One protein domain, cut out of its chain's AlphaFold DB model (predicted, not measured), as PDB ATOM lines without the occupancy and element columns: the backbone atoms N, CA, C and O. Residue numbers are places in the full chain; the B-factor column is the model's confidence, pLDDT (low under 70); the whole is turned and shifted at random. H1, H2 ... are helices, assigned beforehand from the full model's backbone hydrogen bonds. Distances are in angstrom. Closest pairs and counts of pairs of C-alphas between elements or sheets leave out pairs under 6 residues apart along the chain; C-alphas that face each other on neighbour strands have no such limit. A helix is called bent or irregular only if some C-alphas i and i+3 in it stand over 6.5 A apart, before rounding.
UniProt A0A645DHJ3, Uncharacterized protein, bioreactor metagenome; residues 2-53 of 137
ATOM      1  N   ARG A   2      -0.075 -21.020  93.050       68.12
ATOM      2  CA  ARG A   2      -1.389 -20.346  93.161       68.12
ATOM      3  C   ARG A   2      -1.981 -19.993  91.791       68.12
ATOM      4  O   ARG A   2      -3.103 -20.373  91.508       68.12
ATOM      5  N   VAL A   3      -1.200 -19.365  90.910       71.56
ATOM      6  CA  VAL A   3      -1.669 -18.917  89.580       71.56
ATOM      7  C   VAL A   3      -2.106 -20.087  88.686       71.56
ATOM      8  O   VAL A   3      -3.193 -20.058  88.122       71.56
ATOM      9  N   SER A   4      -1.310 -21.161  88.630       75.50
ATOM     10  CA  SER A   4      -1.653 -22.392  87.901       75.50
ATOM     11  C   SER A   4      -2.817 -23.176  88.517       75.50
ATOM     12  O   SER A   4      -3.436 -23.963  87.812       75.50
ATOM     13  N   GLY A   5      -3.115 -22.963  89.804       75.38
ATOM     14  CA  GLY A   5      -4.265 -23.556  90.490       75.38
ATOM     15  C   GLY A   5      -5.597 -22.863  90.188       75.38
ATOM     16  O   GLY A   5      -6.629 -23.518  90.244       75.38
ATOM     17  N   TYR A   6      -5.588 -21.572  89.831       80.62
ATOM     18  CA  TYR A   6      -6.808 -20.840  89.460       80.62
ATOM     19  C   TYR A   6      -7.163 -20.990  87.979       80.62
ATOM     20  O   TYR A   6      -8.330 -21.177  87.645       80.62
ATOM     21  N   ASN A   7      -6.180 -20.895  87.075       83.56
ATOM     22  CA  ASN A   7      -6.411 -21.088  85.644       83.56
ATOM     23  C   ASN A   7      -5.113 -21.485  84.922       83.56
ATOM     24  O   ASN A   7      -4.158 -20.709  84.847       83.56
ATOM     25  N   LEU A   8      -5.100 -22.686  84.334       81.06
ATOM     26  CA  LEU A   8      -3.939 -23.211  83.610       81.06
ATOM     27  C   LEU A   8      -3.601 -22.394  82.356       81.06
ATOM     28  O   LEU A   8      -2.422 -22.249  82.031       81.06
ATOM     29  N   GLN A   9      -4.612 -21.870  81.659       80.06
ATOM     30  CA  GLN A   9      -4.412 -21.081  80.444       80.06
ATOM     31  C   GLN A   9      -3.787 -19.730  80.793       80.06
ATOM     32  O   GLN A   9      -2.774 -19.359  80.210       80.06
ATOM     33  N   ALA A  10      -4.313 -19.040  81.811       80.12
ATOM     34  CA  ALA A  10      -3.748 -17.777  82.288       80.12
ATOM     35  C   ALA A  10      -2.301 -17.939  82.790       80.12
ATOM     36  O   ALA A  10      -1.446 -17.101  82.508       80.12
ATOM     37  N   ALA A  11      -1.999 -19.047  83.476       80.12
ATOM     38  CA  ALA A  11      -0.638 -19.360  83.903       80.12
ATOM     39  C   ALA A  11       0.314 -19.556  82.710       80.12
ATOM     40  O   ALA A  11       1.410 -18.991  82.711       80.12
ATOM     41  N   ALA A  12      -0.122 -20.274  81.669       80.62
ATOM     42  CA  ALA A  12       0.665 -20.460  80.450       80.62
ATOM     43  C   ALA A  12       0.915 -19.129  79.719       80.62
ATOM     44  O   ALA A  12       2.040 -18.868  79.298       80.62
ATOM     45  N   TYR A  13      -0.094 -18.251  79.645       81.50
ATOM     46  CA  TYR A  13       0.058 -16.903  79.084       81.50
ATOM     47  C   TYR A  13       1.024 -16.024  79.890       81.50
ATOM     48  O   TYR A  13       1.719 -15.197  79.311       81.50
ATOM     49  N   SER A  14       1.128 -16.224  81.208       80.12
ATOM     50  CA  SER A  14       2.094 -15.515  82.064       80.12
ATOM     51  C   SER A  14       3.537 -16.046  81.978       80.12
ATOM     52  O   SER A  14       4.401 -15.585  82.718       80.12
ATOM     53  N   GLY A  15       3.813 -17.021  81.099       78.50
ATOM     54  CA  GLY A  15       5.141 -17.622  80.933       78.50
ATOM     55  C   GLY A  15       5.465 -18.745  81.926       78.50
ATOM     56  O   GLY A  15       6.608 -19.199  81.984       78.50
ATOM     57  N   ILE A  16       4.486 -19.221  82.705       82.25
ATOM     58  CA  ILE A  16       4.665 -20.366  83.605       82.25
ATOM     59  C   ILE A  16       4.527 -21.661  82.800       82.25
ATOM     60  O   ILE A  16       3.487 -21.932  82.200       82.25
ATOM     61  N   ASP A  17       5.555 -22.510  82.844       83.75
ATOM     62  CA  ASP A  17       5.510 -23.855  82.265       83.75
ATOM     63  C   ASP A  17       4.660 -24.785  83.149       83.75
ATOM     64  O   ASP A  17       5.148 -25.480  84.049       83.75
ATOM     65  N   THR A  18       3.347 -24.763  82.918       83.38
ATOM     66  CA  THR A  18       2.362 -25.503  83.714       83.38
ATOM     67  C   THR A  18       2.619 -27.011  83.694       83.38
ATOM     68  O   THR A  18       2.412 -27.676  84.709       83.38
ATOM     69  N   ARG A  19       3.127 -27.563  82.582       86.00
ATOM     70  CA  ARG A  19       3.408 -29.004  82.453       86.00
ATOM     71  C   ARG A  19       4.548 -29.434  83.369       86.00
ATOM     72  O   ARG A  19       4.385 -30.393  84.122       86.00
ATOM     73  N   LYS A  20       5.671 -28.710  83.349       87.81
ATOM     74  CA  LYS A  20       6.802 -28.997  84.248       87.81
ATOM     75  C   LYS A  20       6.411 -28.835  85.707       87.81
ATOM     76  O   LYS A  20       6.784 -29.664  86.531       87.81
ATOM     77  N   ASN A  21       5.632 -27.802  86.019       88.25
ATOM     78  CA  ASN A  21       5.222 -27.539  87.391       88.25
ATOM     79  C   ASN A  21       4.329 -28.670  87.930       88.25
ATOM     80  O   ASN A  21       4.542 -29.132  89.049       88.25
ATOM     81  N   ILE A  22       3.360 -29.144  87.136       89.12
ATOM     82  CA  ILE A  22       2.504 -30.284  87.509       89.12
ATOM     83  C   ILE A  22       3.357 -31.534  87.734       89.12
ATOM     84  O   ILE A  22       3.215 -32.181  88.768       89.12
ATOM     85  N   LEU A  23       4.272 -31.848  86.810       92.69
ATOM     86  CA  LEU A  23       5.135 -33.024  86.931       92.69
ATOM     87  C   LEU A  23       5.999 -32.973  88.201       92.69
ATOM     88  O   LEU A  23       6.071 -33.955  88.935       92.69
ATOM     89  N   LEU A  24       6.607 -31.819  88.480       92.75
ATOM     90  CA  LEU A  24       7.459 -31.610  89.650       92.75
ATOM     91  C   LEU A  24       6.669 -31.773  90.954       92.75
ATOM     92  O   LEU A  24       7.140 -32.428  91.880       92.75
ATOM     93  N   VAL A  25       5.451 -31.227  91.022       90.88
ATOM     94  CA  VAL A  25       4.602 -31.344  92.216       90.88
ATOM     95  C   VAL A  25       4.101 -32.766  92.418       90.88
ATOM     96  O   VAL A  25       4.172 -33.260  93.538       90.88
ATOM     97  N   THR A  26       3.654 -33.449  91.364       92.69
ATOM     98  CA  THR A  26       3.238 -34.856  91.465       92.69
ATOM     99  C   THR A  26       4.401 -35.741  91.904       92.69
ATOM    100  O   THR A  26       4.218 -36.613  92.750       92.69
ATOM    101  N   PHE A  27       5.608 -35.490  91.391       96.19
ATOM    102  CA  PHE A  27       6.804 -36.227  91.789       96.19
ATOM    103  C   PHE A  27       7.176 -35.977  93.257       96.19
ATOM    104  O   PHE A  27       7.406 -36.929  93.997       96.19
ATOM    105  N   LEU A  28       7.168 -34.718  93.709       95.25
ATOM    106  CA  LEU A  28       7.420 -34.381  95.115       95.25
ATOM    107  C   LEU A  28       6.352 -34.960  96.051       95.25
ATOM    108  O   LEU A  28       6.693 -35.567  97.063       95.25
ATOM    109  N   ALA A  29       5.070 -34.806  95.717       91.62
ATOM    110  CA  ALA A  29       3.965 -35.309  96.528       91.62
ATOM    111  C   ALA A  29       3.979 -36.841  96.605       91.62
ATOM    112  O   ALA A  29       3.869 -37.403  97.693       91.62
ATOM    113  N   GLY A  30       4.183 -37.512  95.468       92.88
ATOM    114  CA  GLY A  30       4.339 -38.963  95.404       92.88
ATOM    115  C   GLY A  30       5.562 -39.450  96.180       92.88
ATOM    116  O   GLY A  30       5.467 -40.440  96.900       92.88
ATOM    117  N   GLY A  31       6.683 -38.726  96.109       95.88
ATOM    118  CA  GLY A  31       7.888 -39.024  96.882       95.88
ATOM    119  C   GLY A  31       7.649 -38.953  98.391       95.88
ATOM    120  O   GLY A  31       7.978 -39.893  99.109       95.88
ATOM    121  N   VAL A  32       7.015 -37.881  98.874       93.31
ATOM    122  CA  VAL A  32       6.684 -37.723 100.303       93.31
ATOM    123  C   VAL A  32       5.672 -38.778 100.761       93.31
ATOM    124  O   VAL A  32       5.870 -39.397 101.805       93.31
ATOM    125  N   ALA A  33       4.622 -39.034  99.975       90.38
ATOM    126  CA  ALA A  33       3.630 -40.066 100.281       90.38
ATOM    127  C   ALA A  33       4.251 -41.475 100.313       90.38
ATOM    128  O   ALA A  33       3.940 -42.272 101.198       90.38
ATOM    129  N   GLY A  34       5.170 -41.763  99.388       90.81
ATOM    130  CA  GLY A  34       5.929 -43.011  99.356       90.81
ATOM    131  C   GLY A  34       6.824 -43.176 100.581       90.81
ATOM    132  O   GLY A  34       6.780 -44.219 101.230       90.81
ATOM    133  N   LEU A  35       7.583 -42.139 100.952       93.12
ATOM    134  CA  LEU A  35       8.432 -42.156 102.150       93.12
ATOM    135  C   LEU A  35       7.616 -42.359 103.432       93.12
ATOM    136  O   LEU A  35       8.028 -43.129 104.302       93.12
ATOM    137  N   ALA A  36       6.447 -41.724 103.535       89.31
ATOM    138  CA  ALA A  36       5.536 -41.923 104.657       89.31
ATOM    139  C   ALA A  36       5.036 -43.377 104.730       89.31
ATOM    140  O   ALA A  36       5.113 -44.001 105.786       89.31
ATOM    141  N   GLY A  37       4.601 -43.950 103.601       87.62
ATOM    142  CA  GLY A  37       4.144 -45.341 103.537       87.62
ATOM    143  C   GLY A  37       5.240 -46.360 103.859       87.62
ATOM    144  O   GLY A  37       5.001 -47.306 104.607       87.62
ATOM    145  N   VAL A  38       6.460 -46.152 103.353       90.50
ATOM    146  CA  VAL A  38       7.618 -47.006 103.669       90.50
ATOM    147  C   VAL A  38       7.951 -46.940 105.159       90.50
ATOM    148  O   VAL A  38       8.221 -47.976 105.765       90.50
ATOM    149  N   SER A  39       7.890 -45.748 105.756       88.06
ATOM    150  CA  SER A  39       8.154 -45.553 107.187       88.06
ATOM    151  C   SER A  39       7.131 -46.276 108.066       88.06
ATOM    152  O   SER A  39       7.514 -46.901 109.052       88.06
ATOM    153  N   GLU A  40       5.850 -46.256 107.690       85.38
ATOM    154  CA  GLU A  40       4.789 -46.986 108.397       85.38
ATOM    155  C   GLU A  40       5.012 -48.508 108.303       85.38
ATOM    156  O   GLU A  40       5.085 -49.203 109.318       85.38
ATOM    157  N   VAL A  41       5.217 -49.029 107.086       87.50
ATOM    158  CA  VAL A  41       5.338 -50.478 106.848       87.50
ATOM    159  C   VAL A  41       6.608 -51.065 107.466       87.50
ATOM    160  O   VAL A  41       6.536 -52.112 108.113       87.50
ATOM    161  N   LEU A  42       7.766 -50.426 107.270       85.88
ATOM    162  CA  LEU A  42       9.044 -50.923 107.795       85.88
ATOM    163  C   LEU A  42       9.231 -50.609 109.282       85.88
ATOM    164  O   LEU A  42       9.860 -51.396 109.984       85.88
ATOM    165  N   GLY A  43       8.710 -49.476 109.760       82.31
ATOM    166  CA  GLY A  43       8.918 -49.015 111.130       82.31
ATOM    167  C   GLY A  43       7.919 -49.582 112.135       82.31
ATOM    168  O   GLY A  43       8.322 -49.995 113.220       82.31
ATOM    169  N   VAL A  44       6.626 -49.596 111.798       75.62
ATOM    170  CA  VAL A  44       5.556 -49.911 112.759       75.62
ATOM    171  C   VAL A  44       5.081 -51.353 112.613       75.62
ATOM    172  O   VAL A  44       5.135 -52.113 113.580       75.62
ATOM    173  N   GLN A  45       4.618 -51.763 111.426       76.38
ATOM    174  CA  GLN A  45       4.091 -53.124 111.242       76.38
ATOM    175  C   GLN A  45       5.184 -54.186 111.033       76.38
ATOM    176  O   GLN A  45       4.959 -55.350 111.374       76.38
ATOM    177  N   GLY A  46       6.329 -53.831 110.437       76.25
ATOM    178  CA  GLY A  46       7.420 -54.759 110.091       76.25
ATOM    179  C   GLY A  46       7.074 -55.775 108.990       76.25
ATOM    180  O   GLY A  46       7.857 -56.676 108.695       76.25
ATOM    181  N   ARG A  47       5.883 -55.664 108.394       76.56
ATOM    182  CA  ARG A  47       5.356 -56.503 107.308       76.56
ATOM    183  C   ARG A  47       4.220 -55.770 106.614       76.56
ATOM    184  O   ARG A  47       3.479 -55.018 107.246       76.56
ATOM    185  N   LEU A  48       4.055 -56.023 105.319       78.75
ATOM    186  CA  LEU A  48       2.959 -55.438 104.558       78.75
ATOM    187  C   LEU A  48       1.635 -56.090 104.983       78.75
ATOM    188  O   LEU A  48       1.443 -57.292 104.812       78.75
ATOM    189  N   TYR A  49       0.737 -55.293 105.560       78.50
ATOM    190  CA  TYR A  49      -0.590 -55.725 105.998       78.50
ATOM    191  C   TYR A  49      -1.660 -55.097 105.100       78.50
ATOM    192  O   TYR A  49      -1.505 -53.952 104.680       78.50
ATOM    193  N   ALA A  50      -2.764 -55.800 104.829       73.25
ATOM    194  CA  ALA A  50      -3.814 -55.312 103.922       73.25
ATOM    195  C   ALA A  50      -4.429 -53.961 104.354       73.25
ATOM    196  O   ALA A  50      -4.911 -53.204 103.519       73.25
ATOM    197  N   LEU A  51      -4.366 -53.640 105.650       74.69
ATOM    198  CA  LEU A  51      -4.860 -52.399 106.256       74.69
ATOM    199  C   LEU A  51      -3.723 -51.515 106.809       74.69
ATOM    200  O   LEU A  51      -3.896 -50.837 107.817       74.69
ATOM    201  N   PHE A  52      -2.547 -51.501 106.171       77.00
ATOM    202  CA  PHE A  52      -1.442 -50.633 106.614       77.00
ATOM    203  C   PHE A  52      -1.772 -49.131 106.510       77.00
ATOM    204  O   PHE A  52      -1.132 -48.324 107.173       77.00
ATOM    205  N   SER A  53      -2.786 -48.752 105.720       76.12
ATOM    206  CA  SER A  53      -3.310 -47.385 105.640       76.12
ATOM    207  C   SER A  53      -4.810 -47.346 105.957       76.12
ATOM    208  O   SER A  53      -5.639 -47.311 105.043       76.12
TER     209      SER A  53
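What this domain is: This is residues 2 to 53 of the 137 residues of an uncharacterized protein of bioreactor metagenome (UniProt A0A645DHJ3). One long helix, H3, makes the length of this rod, with the two short helices H1 and H2 clustered at its beginning and residues 46 to 53, which hold no named element, folding back at its far end. Between these two ends, residues 23 to 36 of H3 stand free. The printed part has 52 residues, with three named helices in the order H1, H2, H3 and no named strand; its class is all helix. It is extended, with a radius of gyration of the C-alphas of 17.1 A, and spans 49 by 15 by 14 A.

How they stand to each other: H1, residues 2 to 6, and H2, residues 8 to 13, touch only at the corner by their tight link; their closest C-alphas, those of Ser 4 and Ala 11, are 5.1 A apart. H2 and H3, residues 18 to 45, only just touch, with 3 pairs of C-alphas within 8 A, and only at the corner by their tight link. The closest C-alphas are those of Ala 12 and Thr 18, 6.2 A apart, and H3 touches H2 with residue 18 alone. H2 and H3 run opposite ways at a steep tilt of 43 degrees. H1 and H3 are close but not clearly touching, with the C-alphas of Ser 4 and Thr 18, the closest, 6.6 A apart. In H1 and H2 every O i to N i+4 pair is within hydrogen-bond range; in H3, 23 of 24 are.

Where its parts are: H1 begins at C-alpha 2 (-1.389, -20.346, 93.161). H2 ends at C-alpha 13 (0.058, -16.903, 79.084). H3 measures 39.0 A from C-alpha 18 (2.362, -25.503, 83.714) to C-alpha 45 (4.091, -53.124, 111.242). It is neither bent nor irregular, but only just: C-alphas 42 and 45 are 6.4 A apart.

The domain as a whole: The two C-alphas farthest apart, those of Tyr 13 and Gly 46, are 49.5 A apart. The printed part has no cut and no long link between its helices. The mean pLDDT of the printed part is 84.0, and residue 2 alone is under 70.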